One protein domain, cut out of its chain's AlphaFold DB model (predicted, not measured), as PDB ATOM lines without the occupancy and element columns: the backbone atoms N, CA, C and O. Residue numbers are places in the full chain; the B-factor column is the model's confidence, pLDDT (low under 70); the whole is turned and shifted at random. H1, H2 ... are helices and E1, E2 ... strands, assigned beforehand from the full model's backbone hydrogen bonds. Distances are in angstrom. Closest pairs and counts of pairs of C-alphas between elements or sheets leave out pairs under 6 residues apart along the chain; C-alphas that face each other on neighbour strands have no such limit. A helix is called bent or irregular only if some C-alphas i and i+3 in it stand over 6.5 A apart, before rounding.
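Overview. This is residues 31 to 195 and 302 to 312 of the 1121 residues of an uncharacterized protein of Verrucomicrobiaceae bacterium N1E253 (UniProt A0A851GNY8). Picture a strongly twisted sheet of six strands, curled like part of a barrel, with the long helix H6 packed on one of its faces and the short helices H3, H4 and H5 gathered near the end of E2. The small helices H1 and H2 lead in from one side, where residues 38 to 45, of which 43 to 45 belong to H2, stick out. The printed part has 176 residues, with seven named helices and six named strands in the order H1 H2 H3 E1 E2 H4 H5 E3 E4 H6 E5 H7 E6; the sheet runs E1 E2 E3 E4 E5 E6, all antiparallel. The class is mixed, helices and strands, with under half of the residues in named elements; the whole is compact, with a radius of gyration of the C-alphas of 16.8 A and spans of 52 by 43 by 38 A.

Arrangement. Start at H1, residues 31 to 35, and H2, residues 43 to 49: they are apart, and neither is on the sheet, H2 only just, with 4 pairs of C-alphas within 10 A. H3, residues 63 to 66, touches H5, residues 91 to 96, closest at the C-alphas of Thr 63 and Ala 92, 4.5 A. E1, residues 71 to 73, and E2, residues 78 to 83, form a hairpin, with N 71 and O 80 at 2.9 A. H4, residues 85 to 89, and H5 only just touch, only at the corner, with 3 pairs of C-alphas within 8 A, the closest those of Ser 88 and Lys 94, 4.9 A. H5 only grazes the sheet, with residues 93 to 96. E3, residues 111 to 117, is antiparallel to E2, with N 81 and O 113 at 2.9 A, and forms a hairpin with E4, residues 132 to 136, with N 133 and O 112 at 2.8 A. H6, residues 162 to 175, is on the sheet at a height of 8.2 A. E5, residues 177 to 183, pairs with E4 at N 183 and O 132, 2.8 A, and with E6, residues 305 to 311, at N 180 and O 308, 2.8 A. H7, residues 187 to 190, is not on the sheet. Every O i to N i+4 pair is within hydrogen-bond range in H1, H2 and H5, 9 of 10 in H6 and 0 of 1 in H4, which has 1 of 2 O i to N i+3 pairs; H3 and H7 are too short for an i+4 pair.

Along the chain. Find C-alpha 31 at (190.303, 191.806, -335.815), where H1 begins. H6 runs 19.8 A from C-alpha 162 at (189.698, 190.412, -305.536); E5 and E6 are 19.7 A and 19.6 A long, and E3 16.2 A. H4 is irregular: C-alphas 86 and 89 are 7.1 A apart. E6 ends at C-alpha 311, (201.184, 192.607, -321.816).

Size, cuts and confidence. The two C-alphas farthest apart, those of Asn 31 and Thr 195, are 53.5 A apart. Residues 196 to 301 are not printed, and C-alphas 195 and 302 are 16.2 A apart across the cut. The links H2 to H3, H5 to E3, E3 to E4 and E4 to H6 are long. The mean pLDDT of the printed part is 91.1, and residues 54 to 56 are under 70.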
ATOM      1  N   ASN A  31     190.170 192.783-334.729       93.62
ATOM      2  CA  ASN A  31     190.303 191.806-335.815       93.62
ATOM      3  C   ASN A  31     191.505 190.875-335.610       93.62
ATOM      4  O   ASN A  31     191.357 189.669-335.800       93.62
ATOM      5  N   ALA A  32     192.643 191.404-335.154       92.38
ATOM      6  CA  ALA A  32     193.785 190.586-334.752       92.38
ATOM      7  C   ALA A  32     193.409 189.663-333.585       92.38
ATOM      8  O   ALA A  32     193.660 188.460-333.638       92.38
ATOM      9  N   TRP A  33     192.700 190.193-332.579       94.31
ATOM     10  CA  TRP A  33     192.225 189.385-331.459       94.31
ATOM     11  C   TRP A  33     191.305 188.237-331.907       94.31
ATOM     12  O   TRP A  33     191.457 187.130-331.405       94.31
ATOM     13  N   LYS A  34     190.392 188.453-332.872       94.38
ATOM     14  CA  LYS A  34     189.523 187.387-333.420       94.38
ATOM     15  C   LYS A  34     190.316 186.235-334.038       94.38
ATOM     16  O   LYS A  34     189.909 185.087-333.899       94.38
ATOM     17  N   GLN A  35     191.393 186.556-334.754       90.44
ATOM     18  CA  GLN A  35     192.208 185.579-335.477       90.44
ATOM     19  C   GLN A  35     193.132 184.784-334.549       90.44
ATOM     20  O   GLN A  35     193.347 183.601-334.791       90.44
ATOM     21  N   ASP A  36     193.649 185.428-333.502       88.94
ATOM     22  CA  ASP A  36     194.520 184.803-332.510       88.94
ATOM     23  C   ASP A  36     193.691 184.136-331.399       88.94
ATOM     24  O   ASP A  36     193.310 182.967-331.476       88.94
ATOM     25  N   ARG A  37     193.322 184.907-330.374       89.25
ATOM     26  CA  ARG A  37     192.668 184.378-329.173       89.25
ATOM     27  C   ARG A  37     191.206 184.034-329.412       89.25
ATOM     28  O   ARG A  37     190.724 183.076-328.825       89.25
ATOM     29  N   GLY A  38     190.505 184.789-330.259       91.38
ATOM     30  CA  GLY A  38     189.065 184.735-330.544       91.38
ATOM     31  C   GLY A  38     188.578 183.545-331.384       91.38
ATOM     32  O   GLY A  38     187.366 183.379-331.553       91.38
ATOM     33  N   ALA A  39     189.485 182.690-331.863       91.00
ATOM     34  CA  ALA A  39     189.181 181.544-332.720       91.00
ATOM     35  C   ALA A  39     188.400 180.430-331.998       91.00
ATOM     36  O   ALA A  39     188.438 180.328-330.772       91.00
ATOM     37  N   VAL A  40     187.686 179.575-332.744       91.31
ATOM     38  CA  VAL A  40     186.900 178.451-332.186       91.31
ATOM     39  C   VAL A  40     187.746 177.627-331.210       91.31
ATOM     40  O   VAL A  40     188.824 177.158-331.556       91.31
ATOM     41  N   MET A  41     187.216 177.398-330.009       90.44
ATOM     42  CA  MET A  41     187.843 176.560-328.986       90.44
ATOM     43  C   MET A  41     186.926 175.391-328.644       90.44
ATOM     44  O   MET A  41     185.748 175.589-328.337       90.44
ATOM     45  N   ALA A  42     187.462 174.171-328.621       89.44
ATOM     46  CA  ALA A  42     186.692 173.016-328.182       89.44
ATOM     47  C   ALA A  42     186.304 173.160-326.699       89.44
ATOM     48  O   ALA A  42     187.151 173.347-325.834       89.44
ATOM     49  N   ILE A  43     185.024 172.988-326.356       87.69
ATOM     50  CA  ILE A  43     184.552 173.176-324.967       87.69
ATOM     51  C   ILE A  43     185.225 172.227-323.962       87.69
ATOM     52  O   ILE A  43     185.419 172.578-322.798       87.69
ATOM     53  N   ASN A  44     185.655 171.042-324.402       87.44
ATOM     54  CA  ASN A  44     186.443 170.139-323.562       87.44
ATOM     55  C   ASN A  44     187.832 170.699-323.219       87.44
ATOM     56  O   ASN A  44     188.350 170.385-322.151       87.44
ATOM     57  N   GLU A  45     188.432 171.499-324.099       88.12
ATOM     58  CA  GLU A  45     189.683 172.214-323.837       88.12
ATOM     59  C   GLU A  45     189.448 173.315-322.803       88.12
ATOM     60  O   GLU A  45     190.083 173.295-321.747       88.12
ATOM     61  N   TRP A  46     188.416 174.144-323.004       89.00
ATOM     62  CA  TRP A  46     188.004 175.152-322.022       89.00
ATOM     63  C   TRP A  46     187.768 174.543-320.628       89.00
ATOM     64  O   TRP A  46     188.213 175.089-319.619       89.00
ATOM     65  N   HIS A  47     187.115 173.375-320.545       86.88
ATOM     66  CA  HIS A  47     186.874 172.668-319.281       86.88
ATOM     67  C   HIS A  47     188.141 172.160-318.581       86.88
ATOM     68  O   HIS A  47     188.134 172.052-317.353       86.88
ATOM     69  N   LYS A  48     189.208 171.823-319.320       87.06
ATOM     70  CA  LYS A  48     190.487 171.407-318.716       87.06
ATOM     71  C   LYS A  48     191.148 172.575-317.992       87.06
ATOM     72  O   LYS A  48     191.673 172.394-316.897       87.06
ATOM     73  N   GLU A  49     191.063 173.766-318.572       84.88
ATOM     74  CA  GLU A  49     191.598 174.991-317.971       84.88
ATOM     75  C   GLU A  49     190.672 175.571-316.889       84.88
ATOM     76  O   GLU A  49     191.125 176.221-315.947       84.88
ATOM     77  N   ASN A  50     189.372 175.268-316.978       85.31
ATOM     78  CA  ASN A  50     188.317 175.711-316.064       85.31
ATOM     79  C   ASN A  50     187.653 174.545-315.309       85.31
ATOM     80  O   ASN A  50     186.447 174.305-315.474       85.31
ATOM     81  N   PRO A  51     188.396 173.799-314.472       82.44
ATOM     82  CA  PRO A  51     187.815 172.705-313.712       82.44
ATOM     83  C   PRO A  51     186.791 173.244-312.713       82.44
ATOM     84  O   PRO A  51     187.065 174.193-312.002       82.44
ATOM     85  N   SER A  52     185.624 172.611-312.594       77.69
ATOM     86  CA  SER A  52     184.610 173.025-311.610       77.69
ATOM     87  C   SER A  52     185.216 173.130-310.196       77.69
ATOM     88  O   SER A  52     185.746 172.124-309.715       77.69
ATOM     89  N   PRO A  53     185.056 174.262-309.480       74.88
ATOM     90  CA  PRO A  53     185.480 174.371-308.088       74.88
ATOM     91  C   PRO A  53     184.682 173.407-307.196       74.88
ATOM     92  O   PRO A  53     183.653 172.849-307.613       74.88
ATOM     93  N   TYR A  54     185.156 173.205-305.960       69.81
ATOM     94  CA  TYR A  54     184.500 172.345-304.966       69.81
ATOM     95  C   TYR A  54     182.993 172.639-304.858       69.81
ATOM     96  O   TYR A  54     182.577 173.749-304.545       69.81
ATOM     97  N   ARG A  55     182.163 171.621-305.128       67.75
ATOM     98  CA  ARG A  55     180.702 171.720-305.314       67.75
ATOM     99  C   ARG A  55     179.937 171.732-303.983       67.75
ATOM    100  O   ARG A  55     179.197 170.795-303.683       67.75
ATOM    101  N   SER A  56     180.170 172.756-303.165       69.00
ATOM    102  CA  SER A  56     179.376 173.045-301.966       69.00
ATOM    103  C   SER A  56     179.415 174.530-301.602       69.00
ATOM    104  O   SER A  56     180.055 175.328-302.280       69.00
ATOM    105  N   TYR A  57     178.747 174.891-300.506       77.06
ATOM    106  CA  TYR A  57     178.973 176.164-299.823       77.06
ATOM    107  C   TYR A  57     180.445 176.321-299.418       77.06
ATOM    108  O   TYR A  57     181.135 175.320-299.193       77.06
ATOM    109  N   PHE A  58     180.876 177.577-299.275       82.12
ATOM    110  CA  PHE A  58     182.227 177.966-298.870       82.12
ATOM    111  C   PHE A  58     182.778 177.076-297.726       82.12
ATOM    112  O   PHE A  58     182.188 177.050-296.637       82.12
ATOM    113  N   PRO A  59     183.868 176.312-297.950       84.62
ATOM    114  CA  PRO A  59     184.298 175.228-297.064       84.62
ATOM    115  C   PRO A  59     185.140 175.721-295.876       84.62
ATOM    116  O   PRO A  59     186.278 175.305-295.682       84.62
ATOM    117  N   SER A  60     184.559 176.568-295.029       85.75
ATOM    118  CA  SER A  60     185.267 177.280-293.952       85.75
ATOM    119  C   SER A  60     186.013 176.411-292.927       85.75
ATOM    120  O   SER A  60     186.888 176.915-292.223       85.75
ATOM    121  N   THR A  61     185.683 175.123-292.809       88.44
ATOM    122  CA  THR A  61     186.243 174.207-291.798       88.44
ATOM    123  C   THR A  61     186.943 172.977-292.373       88.44
ATOM    124  O   THR A  61     187.381 172.128-291.603       88.44
ATOM    125  N   LYS A  62     187.030 172.841-293.704       90.56
ATOM    126  CA  LYS A  62     187.623 171.667-294.360       90.56
ATOM    127  C   LYS A  62     188.748 172.052-295.310       90.56
ATOM    128  O   LYS A  62     188.487 172.417-296.456       90.56
ATOM    129  N   THR A  63     189.979 171.876-294.858       91.75
ATOM    130  CA  THR A  63     191.214 172.204-295.584       91.75
ATOM    131  C   THR A  63     191.273 171.514-296.954       91.75
ATOM    132  O   THR A  63     191.323 172.203-297.966       91.75
ATOM    133  N   GLU A  64     191.030 170.197-297.022       91.12
ATOM    134  CA  GLU A  64     190.944 169.407-298.275       91.12
ATOM    135  C   GLU A  64     189.952 169.951-299.331       91.12
ATOM    136  O   GLU A  64     190.064 169.695-300.532       91.12
ATOM    137  N   SER A  65     188.903 170.644-298.879       89.06
ATOM    138  CA  SER A  65     187.862 171.209-299.741       89.06
ATOM    139  C   SER A  65     188.217 172.638-300.136       89.06
ATOM    140  O   SER A  65     187.951 173.039-301.267       89.06
ATOM    141  N   MET A  66     188.834 173.383-299.214       88.19
ATOM    142  CA  MET A  66     189.339 174.733-299.438       88.19
ATOM    143  C   MET A  66     190.528 174.745-300.410       88.19
ATOM    144  O   MET A  66     190.640 175.658-301.217       88.19
ATOM    145  N   GLU A  67     191.355 173.698-300.435       88.75
ATOM    146  CA  GLU A  67     192.437 173.548-301.418       88.75
ATOM    147  C   GLU A  67     191.944 173.516-302.869       88.75
ATOM    148  O   GLU A  67     192.661 173.952-303.765       88.75
ATOM    149  N   LYS A  68     190.716 173.022-303.084       86.12
ATOM    150  CA  LYS A  68     190.032 172.927-304.387       86.12
ATOM    151  C   LYS A  68     189.191 174.169-304.707       86.12
ATOM    152  O   LYS A  68     188.456 174.184-305.697       86.12
ATOM    153  N   TRP A  69     189.226 175.167-303.832       86.88
ATOM    154  CA  TRP A  69     188.526 176.430-303.979       86.88
ATOM    155  C   TRP A  69     189.491 177.458-304.564       86.88
ATOM    156  O   TRP A  69     190.582 177.662-304.038       86.88
ATOM    157  N   TYR A  70     189.102 178.086-305.669       88.50
ATOM    158  CA  TYR A  70     189.966 178.995-306.414       88.50
ATOM    159  C   TYR A  70     189.161 180.170-306.966       88.50
ATOM    160  O   TYR A  70     187.942 180.079-307.136       88.50
ATOM    161  N   ILE A  71     189.856 181.246-307.307       89.81
ATOM    162  CA  ILE A  71     189.328 182.356-308.101       89.81
ATOM    163  C   ILE A  71     190.201 182.557-309.350       89.81
ATOM    164  O   ILE A  71     191.266 181.951-309.483       89.81
ATOM    165  N   ASN A  72     189.742 183.387-310.281       91.31
ATOM    166  CA  ASN A  72     190.478 183.764-311.485       91.31
ATOM    167  C   ASN A  72     190.852 185.250-311.449       91.31
ATOM    168  O   ASN A  72     190.045 186.075-311.024       91.31
ATOM    169  N   LEU A  73     192.042 185.570-311.961       95.38
ATOM    170  CA  LEU A  73     192.408 186.895-312.465       95.38
ATOM    171  C   LEU A  73     192.425 186.793-313.993       95.38
ATOM    172  O   LEU A  73     193.476 186.628-314.611       95.38
ATOM    173  N   GLY A  74     191.228 186.761-314.578       94.38
ATOM    174  CA  GLY A  74     190.991 186.329-315.954       94.38
ATOM    175  C   GLY A  74     191.824 187.047-317.024       94.38
ATOM    176  O   GLY A  74     192.456 186.346-317.810       94.38
ATOM    177  N   PRO A  75     191.954 188.388-317.032       96.56
ATOM    178  CA  PRO A  75     192.737 189.078-318.057       96.56
ATOM    179  C   PRO A  75     194.222 188.702-318.035       96.56
ATOM    180  O   PRO A  75     194.895 188.820-319.052       96.56
ATOM    181  N   LEU A  76     194.727 188.220-316.894       97.62
ATOM    182  CA  LEU A  76     196.101 187.738-316.749       97.62
ATOM    183  C   LEU A  76     196.243 186.260-317.147       97.62
ATOM    184  O   LEU A  76     197.355 185.789-317.347       97.62
ATOM    185  N   GLY A  77     195.133 185.519-317.223       95.44
ATOM    186  CA  GLY A  77     195.092 184.073-317.444       95.44
ATOM    187  C   GLY A  77     195.530 183.241-316.243       95.44
ATOM    188  O   GLY A  77     196.140 182.183-316.402       95.44
ATOM    189  N   ILE A  78     195.233 183.709-315.027       95.00
ATOM    190  CA  ILE A  78     195.702 183.079-313.787       95.00
ATOM    191  C   ILE A  78     194.532 182.491-313.000       95.00
ATOM    192  O   ILE A  78     193.598 183.206-312.623       95.00
ATOM    193  N   ARG A  79     194.644 181.206-312.652       93.69
ATOM    194  CA  ARG A  79     193.863 180.571-311.584       93.69
ATOM    195  C   ARG A  79     194.661 180.625-310.289       93.69
ATOM    196  O   ARG A  79     195.831 180.246-310.270       93.69
ATOM    197  N   ASN A  80     194.040 181.072-309.203       93.81
ATOM    198  CA  ASN A  80     194.745 181.281-307.944       93.81
ATOM    199  C   ASN A  80     193.916 180.906-306.714       93.81
ATOM    200  O   ASN A  80     192.683 180.839-306.749       93.81
ATOM    201  N   ARG A  81     194.632 180.700-305.611       92.31
ATOM    202  CA  ARG A  81     194.072 180.684-304.268       92.31
ATOM    203  C   ARG A  81     194.275 182.056-303.644       92.31
ATOM    204  O   ARG A  81     195.381 182.588-303.625       92.31
ATOM    205  N   MET A  82     193.195 182.603-303.110       92.69
ATOM    206  CA  MET A  82     193.221 183.895-302.447       92.69
ATOM    207  C   MET A  82     193.553 183.745-300.967       92.69
ATOM    208  O   MET A  82     192.856 183.030-300.242       92.69
ATOM    209  N   HIS A  83     194.577 184.468-300.525       94.56
ATOM    210  CA  HIS A  83     194.993 184.549-299.131       94.56
ATOM    211  C   HIS A  83     194.692 185.947-298.606       94.56
ATOM    212  O   HIS A  83     195.483 186.880-298.749       94.56
ATOM    213  N   ASP A  84     193.503 186.068-298.026       91.62
ATOM    214  CA  ASP A  84     192.990 187.289-297.418       91.62
ATOM    215  C   ASP A  84     193.037 187.166-295.892       91.62
ATOM    216  O   ASP A  84     192.481 186.231-295.306       91.62
ATOM    217  N   ARG A  85     193.689 188.119-295.227       89.06
ATOM    218  CA  ARG A  85     193.827 188.144-293.769       89.06
ATOM    219  C   ARG A  85     192.477 188.152-293.043       89.06
ATOM    220  O   ARG A  85     192.347 187.509-291.993       89.06
ATOM    221  N   THR A  86     191.450 188.783-293.603       83.94
ATOM    222  CA  THR A  86     190.095 188.811-293.030       83.94
ATOM    223  C   THR A  86     189.452 187.425-292.976       83.94
ATOM    224  O   THR A  86     188.488 187.209-292.239       83.94
ATOM    225  N   TRP A  87     189.994 186.446-293.706       85.38
ATOM    226  CA  TRP A  87     189.531 185.058-293.692       85.38
ATOM    227  C   TRP A  87     190.181 184.224-292.581       85.38
ATOM    228  O   TRP A  87     189.850 183.048-292.425       85.38
ATOM    229  N   SER A  88     191.043 184.824-291.753       84.56
ATOM    230  CA  SER A  88     191.707 184.179-290.607       84.56
ATOM    231  C   SER A  88     190.749 183.565-289.577       84.56
ATOM    232  O   SER A  88     191.144 182.671-288.824       84.56
ATOM    233  N   LEU A  89     189.483 183.993-289.554       80.81
ATOM    234  CA  LEU A  89     188.443 183.403-288.707       80.81
ATOM    235  C   LEU A  89     187.971 182.017-289.182       80.81
ATOM    236  O   LEU A  89     187.286 181.317-288.435       80.81
ATOM    237  N   PHE A  90     188.297 181.624-290.416       86.38
ATOM    238  CA  PHE A  90     187.967 180.316-290.971       86.38
ATOM    239  C   PHE A  90     189.145 179.362-290.767       86.38
ATOM    240  O   PHE A  90     190.204 179.586-291.360       86.38
ATOM    241  N   PRO A  91     188.980 178.284-289.974       90.81
ATOM    242  CA  PRO A  91     190.069 177.355-289.681       90.81
ATOM    243  C   PRO A  91     190.781 176.826-290.931       90.81
ATOM    244  O   PRO A  91     192.006 176.833-290.970       90.81
ATOM    245  N   ALA A  92     190.027 176.464-291.976       91.69
ATOM    246  CA  ALA A  92     190.600 175.927-293.210       91.69
ATOM    247  C   ALA A  92     191.425 176.960-293.992       91.69
ATOM    248  O   ALA A  92     192.459 176.621-294.555       91.69
ATOM    249  N   CYS A  93     190.991 178.224-294.029       91.19
ATOM    250  CA  CYS A  93     191.754 179.282-294.698       91.19
ATOM    251  C   CYS A  93     193.025 179.606-293.909       91.19
ATOM    252  O   CYS A  93     194.103 179.673-294.489       91.19
ATOM    253  N   LYS A  94     192.911 179.724-292.577       91.50
ATOM    254  CA  LYS A  94     194.049 179.993-291.690       91.50
ATOM    255  C   LYS A  94     195.129 178.912-291.778       91.50
ATOM    256  O   LYS A  94     196.317 179.222-291.726       91.50
ATOM    257  N   GLU A  95     194.727 177.651-291.902       93.38
ATOM    258  CA  GLU A  95     195.656 176.532-292.064       93.38
ATOM    259  C   GLU A  95     196.465 176.642-293.366       93.38
ATOM    260  O   GLU A  95     197.682 176.446-293.334       93.38
ATOM    261  N   LEU A  96     195.801 177.045-294.458       93.56
ATOM    262  CA  LEU A  96     196.370 177.171-295.806       93.56
ATOM    263  C   LEU A  96     197.170 178.451-296.057       93.56
ATOM    264  O   LEU A  96     197.799 178.554-297.109       93.56
ATOM    265  N   PHE A  97     197.163 179.423-295.142       95.00
ATOM    266  CA  PHE A  97     197.938 180.645-295.337       95.00
ATOM    267  C   PHE A  97     199.431 180.343-295.542       95.00
ATOM    268  O   PHE A  97     199.991 179.533-294.786       95.00
ATOM    269  N   PRO A  98     200.097 181.020-296.505       95.06
ATOM    270  CA  PRO A  98     201.520 180.841-296.741       95.06
ATOM    271  C   PRO A  98     202.297 181.177-295.473       95.06
ATOM    272  O   PRO A  98     202.219 182.300-294.962       95.06
ATOM    273  N   LYS A  99     203.056 180.207-294.953       93.31
ATOM    274  CA  LYS A  99     203.811 180.388-293.705       93.31
ATOM    275  C   LYS A  99     204.844 181.498-293.854       93.31
ATOM    276  O   LYS A  99     204.932 182.354-292.986       93.31
ATOM    277  N   ALA A 100     205.493 181.571-295.014       92.94
ATOM    278  CA  ALA A 100     206.455 182.619-295.339       92.94
ATOM    279  C   ALA A 100     205.880 184.046-295.331       92.94
ATOM    280  O   ALA A 100     206.655 184.988-295.329       92.94
ATOM    281  N   LEU A 101     204.555 184.230-295.336       94.81
ATOM    282  CA  LEU A 101     203.899 185.542-295.234       94.81
ATOM    283  C   LEU A 101     203.067 185.677-293.952       94.81
ATOM    284  O   LEU A 101     202.249 186.591-293.839       94.81
ATOM    285  N   SER A 102     203.253 184.758-293.005       94.06
ATOM    286  CA  SER A 102     202.518 184.687-291.746       94.06
ATOM    287  C   SER A 102     203.458 184.770-290.543       94.06
ATOM    288  O   SER A 102     204.582 184.261-290.574       94.06
ATOM    289  N   ASP A 103     202.955 185.363-289.465       92.44
ATOM    290  CA  ASP A 103     203.593 185.409-288.150       92.44
ATOM    291  C   ASP A 103     202.735 184.720-287.076       92.44
ATOM    292  O   ASP A 103     201.708 184.096-287.369       92.44
ATOM    293  N   GLU A 104     203.142 184.826-285.810       90.88
ATOM    294  CA  GLU A 104     202.405 184.288-284.661       90.88
ATOM    295  C   GLU A 104     200.983 184.863-284.494       90.88
ATOM    296  O   GLU A 104     200.165 184.309-283.751       90.88
ATOM    297  N   HIS A 105     200.659 185.964-285.174       89.25
ATOM    298  CA  HIS A 105     199.351 186.614-285.147       89.25
ATOM    299  C   HIS A 105     198.494 186.276-286.376       89.25
ATOM    300  O   HIS A 105     197.269 186.408-286.313       89.25
ATOM    301  N   GLY A 106     199.085 185.767-287.459       90.62
ATOM    302  CA  GLY A 106     198.383 185.294-288.653       90.62
ATOM    303  C   GLY A 106     199.017 185.799-289.945       90.62
ATOM    304  O   GLY A 106     200.202 186.109-289.988       90.62
ATOM    305  N   LEU A 107     198.224 185.878-291.017       93.00
ATOM    306  CA  LEU A 107     198.701 186.380-292.307       93.00
ATOM    307  C   LEU A 107     199.066 187.869-292.205       93.00
ATOM    308  O   LEU A 107     198.233 188.695-291.828       93.00
ATOM    309  N   VAL A 108     200.302 188.208-292.570       92.69
ATOM    310  CA  VAL A 108     200.826 189.580-292.570       92.69
ATOM    311  C   VAL A 108     200.633 190.224-293.936       92.69
ATOM    312  O   VAL A 108     200.170 191.351-294.014       92.69
ATOM    313  N   PHE A 109     200.919 189.513-295.025       93.12
ATOM    314  CA  PHE A 109     200.816 190.067-296.377       93.12
ATOM    315  C   PHE A 109     199.735 189.334-297.172       93.12
ATOM    316  O   PHE A 109     199.858 188.140-297.463       93.12
ATOM    317  N   ASN A 110     198.668 190.058-297.517       95.31
ATOM    318  CA  ASN A 110     197.643 189.578-298.440       95.31
ATOM    319  C   ASN A 110     198.279 189.204-299.782       95.31
ATOM    320  O   ASN A 110     199.149 189.921-300.273       95.31
ATOM    321  N   ASN A 111     197.859 188.085-300.365       97.44
ATOM    322  CA  ASN A 111     198.453 187.596-301.606       97.44
ATOM    323  C   ASN A 111     197.515 186.668-302.388       97.44
ATOM    324  O   ASN A 111     196.564 186.107-301.839       97.44
ATOM    325  N   PHE A 112     197.824 186.477-303.668       97.44
ATOM    326  CA  PHE A 112     197.281 185.376-304.460       97.44
ATOM    327  C   PHE A 112     198.368 184.332-304.703       97.44
ATOM    328  O   PHE A 112     199.425 184.649-305.237       97.44
ATOM    329  N   GLU A 113     198.096 183.078-304.369       97.00
ATOM    330  CA  GLU A 113     198.961 181.951-304.711       97.00
ATOM    331  C   GLU A 113     198.543 181.392-306.074       97.00
ATOM    332  O   GLU A 113     197.409 180.932-306.245       97.00
ATOM    333  N   VAL A 114     199.445 181.433-307.054       96.81
ATOM    334  CA  VAL A 114     199.192 180.920-308.406       96.81
ATOM    335  C   VAL A 114     199.019 179.401-308.354       96.81
ATOM    336  O   VAL A 114     199.947 178.666-308.022       96.81
ATOM    337  N   ASP A 115     197.837 178.914-308.729       93.75
ATOM    338  CA  ASP A 115     197.535 177.479-308.820       93.75
ATOM    339  C   ASP A 115     197.667 176.957-310.261       93.75
ATOM    340  O   ASP A 115     198.041 175.803-310.483       93.75
ATOM    341  N   GLY A 116     197.401 177.813-311.250       93.62
ATOM    342  CA  GLY A 116     197.569 177.492-312.663       93.62
ATOM    343  C   GLY A 116     197.682 178.737-313.538       93.62
ATOM    344  O   GLY A 116     197.099 179.777-313.232       93.62
ATOM    345  N   VAL A 117     198.418 178.595-314.637       95.69
ATOM    346  CA  VAL A 117     198.581 179.602-315.692       95.69
ATOM    347  C   VAL A 117     198.013 179.020-316.980       95.69
ATOM    348  O   VAL A 117     198.270 177.855-317.289       95.69
ATOM    349  N   ARG A 118     197.190 179.798-317.681       92.62
ATOM    350  CA  ARG A 118     196.515 179.371-318.912       92.62
ATOM    351  C   ARG A 118     197.441 179.466-320.111       92.62
ATOM    352  O   ARG A 118     198.309 180.342-320.158       92.62
ATOM    353  N   LYS A 119     197.210 178.588-321.080       90.56
ATOM    354  CA  LYS A 119     197.928 178.604-322.348       90.56
ATOM    355  C   LYS A 119     197.576 179.871-323.131       90.56
ATOM    356  O   LYS A 119     196.443 180.332-323.065       90.56
ATOM    357  N   ASN A 120     198.544 180.419-323.861       90.19
ATOM    358  CA  ASN A 120     198.459 181.640-324.665       90.19
ATOM    359  C   ASN A 120     198.039 182.900-323.883       90.19
ATOM    360  O   ASN A 120     197.656 183.916-324.472       90.19
ATOM    361  N   SER A 121     198.112 182.850-322.552       94.81
ATOM    362  CA  SER A 121     197.731 183.970-321.701       94.81
ATOM    363  C   SER A 121     198.885 184.939-321.459       94.81
ATOM    364  O   SER A 121     200.047 184.545-321.554       94.81
ATOM    365  N   PRO A 122     198.602 186.191-321.052       97.00
ATOM    366  CA  PRO A 122     199.647 187.146-320.683       97.00
ATOM    367  C   PRO A 122     200.637 186.653-319.621       97.00
ATOM    368  O   PRO A 122     201.782 187.097-319.608       97.00
ATOM    369  N   ALA A 123     200.209 185.764-318.720       97.69
ATOM    370  CA  ALA A 123     201.056 185.207-317.672       97.69
ATOM    371  C   ALA A 123     201.896 183.995-318.118       97.69
ATOM    372  O   ALA A 123     202.799 183.596-317.375       97.69
ATOM    373  N   GLU A 124     201.616 183.396-319.281       96.75
ATOM    374  CA  GLU A 124     202.333 182.212-319.758       96.75
ATOM    375  C   GLU A 124     203.835 182.495-319.907       96.75
ATOM    376  O   GLU A 124     204.258 183.531-320.415       96.75
ATOM    377  N   GLY A 125     204.665 181.589-319.380       96.19
ATOM    378  CA  GLY A 125     206.126 181.725-319.366       96.19
ATOM    379  C   GLY A 125     206.684 182.767-318.381       96.19
ATOM    380  O   GLY A 125     207.867 182.708-318.050       96.19
ATOM    381  N   GLN A 126     205.861 183.682-317.862       97.50
ATOM    382  CA  GLN A 126     206.283 184.727-316.917       97.50
ATOM    383  C   GLN A 126     206.031 184.328-315.458       97.50
ATOM    384  O   GLN A 126     206.889 184.520-314.583       97.50
ATOM    385  N   LEU A 127     204.864 183.736-315.202       97.56
ATOM    386  CA  LEU A 127     204.435 183.261-313.890       97.56
ATOM    387  C   LEU A 127     204.365 181.735-313.853       97.56
ATOM    388  O   LEU A 127     204.220 181.072-314.879       97.56
ATOM    389  N   GLN A 128     204.463 181.171-312.651       95.38
ATOM    390  CA  GLN A 128     204.426 179.725-312.444       95.38
ATOM    391  C   GLN A 128     203.621 179.347-311.200       95.38
ATOM    392  O   GLN A 128     203.418 180.149-310.289       95.38
ATOM    393  N   LYS A 129     203.184 178.085-311.150       95.31
ATOM    394  CA  LYS A 129     202.497 177.530-309.981       95.31
ATOM    395  C   LYS A 129     203.341 177.715-308.713       95.31
ATOM    396  O   LYS A 129     204.525 177.380-308.696       95.31
ATOM    397  N   GLY A 130     202.707 178.203-307.649       94.62
ATOM    398  CA  GLY A 130     203.326 178.480-306.354       94.62
ATOM    399  C   GLY A 130     203.933 179.879-306.211       94.62
ATOM    400  O   GLY A 130     204.377 180.205-305.112       94.62
ATOM    401  N   ASP A 131     203.945 180.707-307.262       97.56
ATOM    402  CA  ASP A 131     204.250 182.134-307.116       97.56
ATOM    403  C   ASP A 131     203.207 182.802-306.205       97.56
ATOM    404  O   ASP A 131     202.004 182.569-306.352       97.56
ATOM    405  N   LEU A 132     203.664 183.652-305.281       97.88
ATOM    406  CA  LEU A 132     202.791 184.459-304.424       97.88
ATOM    407  C   LEU A 132     202.747 185.886-304.974       97.88
ATOM    408  O   LEU A 132     203.711 186.633-304.825       97.88
ATOM    409  N   ILE A 133     201.651 186.270-305.623       98.38
ATOM    410  CA  ILE A 133     201.424 187.639-306.098       98.38
ATOM    411  C   ILE A 133     201.118 188.509-304.886       98.38
ATOM    412  O   ILE A 133     200.090 188.320-304.235       98.38
ATOM    413  N   VAL A 134     202.010 189.450-304.592       97.31
ATOM    414  CA  VAL A 134     201.934 190.302-303.398       97.31
ATOM    415  C   VAL A 134     201.620 191.760-303.731       97.31
ATOM    416  O   VAL A 134     201.055 192.470-302.899       97.31
ATOM    417  N   GLU A 135     201.927 192.198-304.958       97.75
ATOM    418  CA  GLU A 135     201.613 193.547-305.436       97.75
ATOM    419  C   GLU A 135     201.195 193.539-306.907       97.75
ATOM    420  O   GLU A 135     201.678 192.736-307.715       97.75
ATOM    421  N   LEU A 136     200.325 194.486-307.251       98.25
ATOM    422  CA  LEU A 136     199.921 194.809-308.616       98.25
ATOM    423  C   LEU A 136     200.145 196.309-308.831       98.25
ATOM    424  O   LEU A 136     199.731 197.114-308.003       98.25
ATOM    425  N   ASP A 137     200.844 196.679-309.903       97.19
ATOM    426  CA  ASP A 137     201.248 198.060-310.211       97.19
ATOM    427  C   ASP A 137     201.905 198.803-309.033       97.19
ATOM    428  O   ASP A 137     201.671 199.989-308.805       97.19
ATOM    429  N   GLY A 138     202.741 198.089-308.271       95.88
ATOM    430  CA  GLY A 138     203.446 198.632-307.104       95.88
ATOM    431  C   GLY A 138     202.558 198.874-305.880       95.88
ATOM    432  O   GLY A 138     203.017 199.463-304.906       95.88
ATOM    433  N   GLN A 139     201.300 198.427-305.906       95.62
ATOM    434  CA  GLN A 139     200.368 198.543-304.788       95.62
ATOM    435  C   GLN A 139     200.179 197.198-304.091       95.62
ATOM    436  O   GLN A 139     199.949 196.169-304.734       95.62
ATOM    437  N   ARG A 140     200.215 197.218-302.755       93.50
ATOM    438  CA  ARG A 140     199.887 196.053-301.924       93.50
ATOM    439  C   ARG A 140     198.407 195.693-302.056       93.50
ATOM    440  O   ARG A 140     197.543 196.544-302.258       93.50
ATOM    441  N   LEU A 141     198.102 194.408-301.913       95.12
ATOM    442  CA  LEU A 141     196.737 193.901-302.034       95.12
ATOM    443  C   LEU A 141     195.901 194.255-300.793       95.12
ATOM    444  O   LEU A 141     196.199 193.837-299.671       95.12
ATOM    445  N   LEU A 142     194.827 195.016-301.004       92.00
ATOM    446  CA  LEU A 142     193.947 195.535-299.961       92.00
ATOM    447  C   LEU A 142     192.689 194.679-299.881       92.00
ATOM    448  O   LEU A 142     192.119 194.306-300.907       92.00
ATOM    449  N   ALA A 143     192.253 194.372-298.661       89.12
ATOM    450  CA  ALA A 143     191.017 193.639-298.434       89.12
ATOM    451  C   ALA A 143     189.789 194.513-298.745       89.12
ATOM    452  O   ALA A 143     189.839 195.746-298.699       89.12
ATOM    453  N   ALA A 144     188.658 193.872-299.049       88.12
ATOM    454  CA  ALA A 144     187.449 194.539-299.532       88.12
ATOM    455  C   ALA A 144     186.926 195.661-298.619       88.12
ATOM    456  O   ALA A 144     186.348 196.632-299.104       88.12
ATOM    457  N   GLN A 145     187.109 195.554-297.301       84.00
ATOM    458  CA  GLN A 145     186.664 196.574-296.352       84.00
ATOM    459  C   GLN A 145     187.441 197.893-296.460       84.00
ATOM    460  O   GLN A 145     186.897 198.917-296.060       84.00
ATOM    461  N   HIS A 146     188.650 197.882-297.036       86.56
ATOM    462  CA  HIS A 146     189.441 199.092-297.299       86.56
ATOM    463  C   HIS A 146     189.059 199.765-298.624       86.56
ATOM    464  O   HIS A 146     189.478 200.884-298.895       86.56
ATOM    465  N   MET A 147     188.237 199.101-299.441       87.81
ATOM    466  CA  MET A 147     187.721 199.650-300.689       87.81
ATOM    467  C   MET A 147     186.407 200.392-300.438       87.81
ATOM    468  O   MET A 147     185.622 200.002-299.564       87.81
ATOM    469  N   PHE A 148     186.126 201.423-301.241       85.00
ATOM    470  CA  PHE A 148     184.847 202.149-301.227       85.00
ATOM    471  C   PHE A 148     184.491 202.671-299.819       85.00
ATOM    472  O   PHE A 148     183.477 202.274-299.237       85.00
ATOM    473  N   LEU A 149     185.383 203.452-299.201       82.44
ATOM    474  CA  LEU A 149     185.209 203.936-297.820       82.44
ATOM    475  C   LEU A 149     184.098 204.991-297.691       82.44
ATOM    476  O   LEU A 149     183.513 205.145-296.624       82.44
ATOM    477  N   ASP A 150     183.796 205.672-298.788       78.50
ATOM    478  CA  ASP A 150     182.835 206.761-298.940       78.50
ATOM    479  C   ASP A 150     181.439 206.301-299.399       78.50
ATOM    480  O   ASP A 150     180.477 207.064-299.301       78.50
ATOM    481  N   ARG A 151     181.292 205.050-299.862       79.62
ATOM    482  CA  ARG A 151     180.008 204.503-300.333       79.62
ATOM    483  C   ARG A 151     179.677 203.119-299.771       79.62
ATOM    484  O   ARG A 151     180.539 202.269-299.535       79.62
ATOM    485  N   ALA A 152     178.385 202.864-299.582       81.38
ATOM    486  CA  ALA A 152     177.887 201.601-299.049       81.38
ATOM    487  C   ALA A 152     177.714 200.544-300.152       81.38
ATOM    488  O   ALA A 152     176.849 200.680-301.011       81.38
ATOM    489  N   VAL A 153     178.485 199.457-300.060       86.44
ATOM    490  CA  VAL A 153     178.349 198.263-300.911       86.44
ATOM    491  C   VAL A 153     177.872 197.092-300.049       86.44
ATOM    492  O   VAL A 153     178.497 196.736-299.044       86.44
ATOM    493  N   ASP A 154     176.749 196.485-300.420       86.12
ATOM    494  CA  ASP A 154     176.180 195.329-299.736       86.12
ATOM    495  C   ASP A 154     177.120 194.116-299.855       86.12
ATOM    496  O   ASP A 154     177.843 193.929-300.836       86.12
ATOM    497  N   ASN A 155     177.149 193.283-298.814       81.44
ATOM    498  CA  ASN A 155     178.080 192.160-298.660       81.44
ATOM    499  C   ASN A 155     179.582 192.506-298.821       81.44
ATOM    500  O   ASN A 155     180.391 191.589-298.942       81.44
ATOM    501  N   LYS A 156     180.005 193.780-298.753       84.25
ATOM    502  CA  LYS A 156     181.432 194.165-298.854       84.25
ATOM    503  C   LYS A 156     182.335 193.396-297.881       84.25
ATOM    504  O   LYS A 156     183.367 192.876-298.272       84.25
ATOM    505  N   LEU A 157     181.899 193.233-296.630       78.12
ATOM    506  CA  LEU A 157     182.671 192.594-295.546       78.12
ATOM    507  C   LEU A 157     182.843 191.070-295.663       78.12
ATOM    508  O   LEU A 157     183.429 190.434-294.787       78.12
ATOM    509  N   VAL A 158     182.246 190.453-296.676       79.12
ATOM    510  CA  VAL A 158     182.422 189.025-296.954       79.12
ATOM    511  C   VAL A 158     183.149 188.798-298.279       79.12
ATOM    512  O   VAL A 158     183.329 187.642-298.667       79.12
ATOM    513  N   ARG A 159     183.546 189.877-298.968       82.94
ATOM    514  CA  ARG A 159     184.440 189.907-300.140       82.94
ATOM    515  C   ARG A 159     185.892 189.911-299.693       82.94
ATOM    516  O   ARG A 159     186.147 190.068-298.500       82.94
ATOM    517  N   GLY A 160     186.810 189.675-300.617       89.19
ATOM    518  CA  GLY A 160     188.231 189.724-300.321       89.19
ATOM    519  C   GLY A 160     189.023 190.666-301.219       89.19
ATOM    520  O   GLY A 160     188.500 191.634-301.780       89.19
ATOM    521  N   ILE A 161     190.314 190.378-301.331       93.31
ATOM    522  CA  ILE A 161     191.293 191.171-302.084       93.31
ATOM    523  C   ILE A 161     191.044 191.203-303.606       93.31
ATOM    524  O   ILE A 161     191.670 191.989-304.320       93.31
ATOM    525  N   GLU A 162     190.104 190.407-304.127       91.00
ATOM    526  CA  GLU A 162     189.698 190.412-305.536       91.00
ATOM    527  C   GLU A 162     189.073 191.735-305.993       91.00
ATOM    528  O   GLU A 162     189.200 192.081-307.167       91.00
ATOM    529  N   ILE A 163     188.440 192.494-305.087       92.56
ATOM    530  CA  ILE A 163     187.898 193.815-305.430       92.56
ATOM    531  C   ILE A 163     189.037 194.746-305.839       92.56
ATOM    532  O   ILE A 163     188.983 195.371-306.898       92.56
ATOM    533  N   HIS A 164     190.080 194.826-305.005       95.44
ATOM    534  CA  HIS A 164     191.213 195.701-305.278       95.44
ATOM    535  C   HIS A 164     191.951 195.250-306.539       95.44
ATOM    536  O   HIS A 164     192.188 196.053-307.439       95.44
ATOM    537  N   ALA A 165     192.232 193.947-306.643       96.50
ATOM    538  CA  ALA A 165     192.899 193.380-307.808       96.50
ATOM    539  C   ALA A 165     192.123 193.636-309.108       96.50
ATOM    540  O   ALA A 165     192.720 194.023-310.107       96.50
ATOM    541  N   GLY A 166     190.795 193.475-309.094       95.81
ATOM    542  CA  GLY A 166     189.948 193.758-310.249       95.81
ATOM    543  C   GLY A 166     190.015 195.219-310.694       95.81
ATOM    544  O   GLY A 166     190.125 195.469-311.890       95.81
ATOM    545  N   ASN A 167     190.030 196.171-309.757       96.00
ATOM    546  CA  ASN A 167     190.164 197.597-310.079       96.00
ATOM    547  C   ASN A 167     191.542 197.934-310.677       96.00
ATOM    548  O   ASN A 167     191.633 198.737-311.605       96.00
ATOM    549  N   LEU A 168     192.621 197.332-310.162       97.81
ATOM    550  CA  LEU A 168     193.972 197.547-310.692       97.81
ATOM    551  C   LEU A 168     194.136 196.939-312.090       97.81
ATOM    552  O   LEU A 168     194.659 197.599-312.987       97.81
ATOM    553  N   ILE A 169     193.631 195.719-312.298       98.19
ATOM    554  CA  ILE A 169     193.653 195.052-313.607       98.19
ATOM    555  C   ILE A 169     192.829 195.839-314.631       98.19
ATOM    556  O   ILE A 169     193.286 196.018-315.753       98.19
ATOM    557  N   ASP A 170     191.666 196.369-314.251       98.06
ATOM    558  CA  ASP A 170     190.848 197.184-315.155       98.06
ATOM    559  C   ASP A 170     191.593 198.439-315.634       98.06
ATOM    560  O   ASP A 170     191.703 198.695-316.836       98.06
ATOM    561  N   LYS A 171     192.218 199.171-314.700       97.12
ATOM    562  CA  LYS A 171     193.077 200.318-315.031       97.12
ATOM    563  C   LYS A 171     194.245 199.910-315.933       97.12
ATOM    564  O   LYS A 171     194.625 200.678-316.816       97.12
ATOM    565  N   ALA A 172     194.815 198.725-315.723       97.50
ATOM    566  CA  ALA A 172     195.906 198.198-316.532       97.50
ATOM    567  C   ALA A 172     195.487 197.815-317.956       97.50
ATOM    568  O   ALA A 172     196.235 198.068-318.897       97.50
ATOM    569  N   GLU A 173     194.279 197.293-318.153       96.75
ATOM    570  CA  GLU A 173     193.715 197.055-319.487       96.75
ATOM    571  C   GLU A 173     193.437 198.359-320.251       96.75
ATOM    572  O   GLU A 173     193.472 198.366-321.476       96.75
ATOM    573  N   GLY A 174     193.247 199.491-319.566       95.00
ATOM    574  CA  GLY A 174     193.259 200.808-320.218       95.00
ATOM    575  C   GLY A 174     194.639 201.212-320.764       95.00
ATOM    576  O   GLY A 174     194.733 201.995-321.709       95.00
ATOM    577  N   ARG A 175     195.720 200.673-320.185       94.75
ATOM    578  CA  ARG A 175     197.114 200.961-320.573       94.75
ATOM    579  C   ARG A 175     197.741 199.884-321.465       94.75
ATOM    580  O   ARG A 175     198.735 200.168-322.118       94.75
ATOM    581  N   GLY A 176     197.187 198.670-321.484       95.81
ATOM    582  CA  GLY A 176     197.724 197.518-322.219       95.81
ATOM    583  C   GLY A 176     198.849 196.760-321.498       95.81
ATOM    584  O   GLY A 176     199.471 195.874-322.080       95.81
ATOM    585  N   GLU A 177     199.135 197.069-320.231       97.00
ATOM    586  CA  GLU A 177     200.121 196.332-319.435       97.00
ATOM    587  C   GLU A 177     199.931 196.503-317.926       97.00
ATOM    588  O   GLU A 177     199.442 197.532-317.446       97.00
ATOM    589  N   ILE A 178     200.376 195.491-317.177       98.31
ATOM    590  CA  ILE A 178     200.377 195.475-315.711       98.31
ATOM    591  C   ILE A 178     201.730 195.011-315.178       98.31
ATOM    592  O   ILE A 178     202.326 194.068-315.707       98.31
ATOM    593  N   LYS A 179     202.203 195.636-314.097       98.56
ATOM    594  CA  LYS A 179     203.350 195.134-313.330       98.56
ATOM    595  C   LYS A 179     202.850 194.219-312.219       98.56
ATOM    596  O   LYS A 179     202.025 194.620-311.403       98.56
ATOM    597  N   VAL A 180     203.366 192.999-312.164       98.56
ATOM    598  CA  VAL A 180     203.026 192.001-311.147       98.56
ATOM    599  C   VAL A 180     204.277 191.691-310.342       98.56
ATOM    600  O   VAL A 180     205.247 191.162-310.888       98.56
ATOM    601  N   THR A 181     204.265 192.005-309.048       98.50
ATOM    602  CA  THR A 181     205.344 191.604-308.138       98.50
ATOM    603  C   THR A 181     204.965 190.291-307.471       98.50
ATOM    604  O   THR A 181     203.941 190.189-306.786       98.50
ATOM    605  N   VAL A 182     205.810 189.283-307.665       97.75
ATOM    606  CA  VAL A 182     205.659 187.959-307.071       97.75
ATOM    607  C   VAL A 182     206.806 187.642-306.129       97.75
ATOM    608  O   VAL A 182     207.956 188.006-306.371       97.75
ATOM    609  N   LEU A 183     206.497 186.904-305.072       96.94
ATOM    610  CA  LEU A 183     207.481 186.247-304.234       96.94
ATOM    611  C   LEU A 183     207.641 184.801-304.721       96.94
ATOM    612  O   LEU A 183     206.742 183.973-304.543       96.94
ATOM    613  N   ARG A 184     208.785 184.502-305.348       95.31
ATOM    614  CA  ARG A 184     209.108 183.169-305.881       95.31
ATOM    615  C   ARG A 184     210.061 182.452-304.934       95.31
ATOM    616  O   ARG A 184     211.276 182.635-304.990       95.31
ATOM    617  N   LEU A 185     209.491 181.661-304.029       93.19
ATOM    618  CA  LEU A 185     210.244 181.023-302.950       93.19
ATOM    619  C   LEU A 185     210.808 179.651-303.342       93.19
ATOM    620  O   LEU A 185     210.085 178.855-303.951       93.19
ATOM    621  N   PRO A 186     212.041 179.322-302.909       91.19
ATOM    622  CA  PRO A 186     212.507 177.940-302.875       91.19
ATOM    623  C   PRO A 186     211.676 177.120-301.875       91.19
ATOM    624  O   PRO A 186     211.154 177.661-300.893       91.19
ATOM    625  N   ASP A 187     211.565 175.810-302.104       87.25
ATOM    626  CA  ASP A 187     210.671 174.930-301.335       87.25
ATOM    627  C   ASP A 187     210.947 174.946-299.823       87.25
ATOM    628  O   ASP A 187     210.014 174.962-299.021       87.25
ATOM    629  N   GLU A 188     212.215 175.065-299.429       86.81
ATOM    630  CA  GLU A 188     212.658 175.128-298.030       86.81
ATOM    631  C   GLU A 188     212.104 176.327-297.244       86.81
ATOM    632  O   GLU A 188     212.040 176.289-296.012       86.81
ATOM    633  N   LEU A 189     211.747 177.417-297.933       86.75
ATOM    634  CA  LEU A 189     211.211 178.626-297.306       86.75
ATOM    635  C   LEU A 189     209.683 178.624-297.243       86.75
ATOM    636  O   LEU A 189     209.122 179.331-296.409       86.75
ATOM    637  N   LYS A 190     208.993 177.817-298.060       87.38
ATOM    638  CA  LYS A 190     207.519 177.812-298.135       87.38
ATOM    639  C   LYS A 190     206.854 177.421-296.809       87.38
ATOM    640  O   LYS A 190     205.778 177.924-296.492       87.38
ATOM    641  N   SER A 191     207.495 176.552-296.026       85.25
ATOM    642  CA  SER A 191     206.977 176.038-294.749       85.25
ATOM    643  C   SER A 191     207.417 176.836-293.515       85.25
ATOM    644  O   SER A 191     206.907 176.581-292.423       85.25
ATOM    645  N   LYS A 192     208.326 177.811-293.652       86.44
ATOM    646  CA  LYS A 192     208.876 178.566-292.515       86.44
ATOM    647  C   LYS A 192     208.028 179.802-292.212       86.44
ATOM    648  O   LYS A 192     207.826 180.641-293.084       86.44
ATOM    649  N   SER A 193     207.545 179.914-290.974       81.19
ATOM    650  CA  SER A 193     206.851 181.117-290.488       81.19
ATOM    651  C   SER A 193     207.845 182.230-290.165       81.19
ATOM    652  O   SER A 193     208.946 181.944-289.693       81.19
ATOM    653  N   ILE A 194     207.448 183.490-290.355       84.62
ATOM    654  CA  ILE A 194     208.225 184.636-289.872       84.62
ATOM    655  C   ILE A 194     207.880 184.856-288.394       84.62
ATOM    656  O   ILE A 194     206.769 185.265-288.085       84.62
ATOM    657  N   THR A 195     208.793 184.587-287.465       83.44
ATOM    658  CA  THR A 195     208.547 184.804-286.026       83.44
ATOM    659  C   THR A 195     209.025 186.178-285.571       83.44
ATOM    660  O   THR A 195     210.109 186.601-285.975       83.44
ATOM    661  N   LYS A 302     212.868 189.640-299.377       92.88
ATOM    662  CA  LYS A 302     213.112 190.689-300.386       92.88
ATOM    663  C   LYS A 302     213.945 190.205-301.571       92.88
ATOM    664  O   LYS A 302     213.613 190.514-302.708       92.88
ATOM    665  N   LYS A 303     214.972 189.383-301.330       93.31
ATOM    666  CA  LYS A 303     215.826 188.806-302.389       93.31
ATOM    667  C   LYS A 303     215.101 187.852-303.355       93.31
ATOM    668  O   LYS A 303     215.661 187.491-304.381       93.31
ATOM    669  N   HIS A 304     213.891 187.414-303.008       95.31
ATOM    670  CA  HIS A 304     213.047 186.526-303.812       95.31
ATOM    671  C   HIS A 304     211.869 187.258-304.471       95.31
ATOM    672  O   HIS A 304     211.038 186.614-305.117       95.31
ATOM    673  N   LEU A 305     211.771 188.580-304.294       96.44
ATOM    674  CA  LEU A 305     210.799 189.395-305.010       96.44
ATOM    675  C   LEU A 305     211.233 189.536-306.467       96.44
ATOM    676  O   LEU A 305     212.374 189.888-306.767       96.44
ATOM    677  N   LYS A 306     210.299 189.276-307.373       96.50
ATOM    678  CA  LYS A 306     210.465 189.461-308.808       96.50
ATOM    679  C   LYS A 306     209.279 190.252-309.331       96.50
ATOM    680  O   LYS A 306     208.139 189.831-309.161       96.50
ATOM    681  N   THR A 307     209.545 191.358-310.011       97.69
ATOM    682  CA  THR A 307     208.518 192.089-310.756       97.69
ATOM    683  C   THR A 307     208.579 191.677-312.219       97.69
ATOM    684  O   THR A 307     209.647 191.690-312.830       97.69
ATOM    685  N   VAL A 308     207.434 191.295-312.778       97.62
ATOM    686  CA  VAL A 308     207.263 191.016-314.207       97.62
ATOM    687  C   VAL A 308     206.235 191.974-314.795       97.62
ATOM    688  O   VAL A 308     205.279 192.352-314.120       97.62
ATOM    689  N   THR A 309     206.418 192.360-316.054       98.19
ATOM    690  CA  THR A 309     205.435 193.154-316.798       98.19
ATOM    691  C   THR A 309     204.671 192.226-317.729       98.19
ATOM    692  O   THR A 309     205.274 191.598-318.598       98.19
ATOM    693  N   LEU A 310     203.354 192.131-317.553       98.25
ATOM    694  CA  LEU A 310     202.483 191.346-318.425       98.25
ATOM    695  C   LEU A 310     201.828 192.275-319.450       98.25
ATOM    696  O   LEU A 310     201.286 193.319-319.079       98.25
ATOM    697  N   LYS A 311     201.860 191.887-320.729       96.38
ATOM    698  CA  LYS A 311     201.184 192.607-321.816       96.38
ATOM    699  C   LYS A 311     199.723 192.177-321.891       96.38
ATOM    700  O   LYS A 311     199.436 190.992-322.037       96.38
ATOM    701  N   LEU A 312     198.816 193.137-321.773       95.50
ATOM    702  CA  LEU A 312     197.372 192.929-321.775       95.50
ATOM    703  C   LEU A 312     196.759 193.492-323.055       95.50
ATOM    704  O   LEU A 312     197.284 194.430-323.649       95.50
TER     705      LEU A 312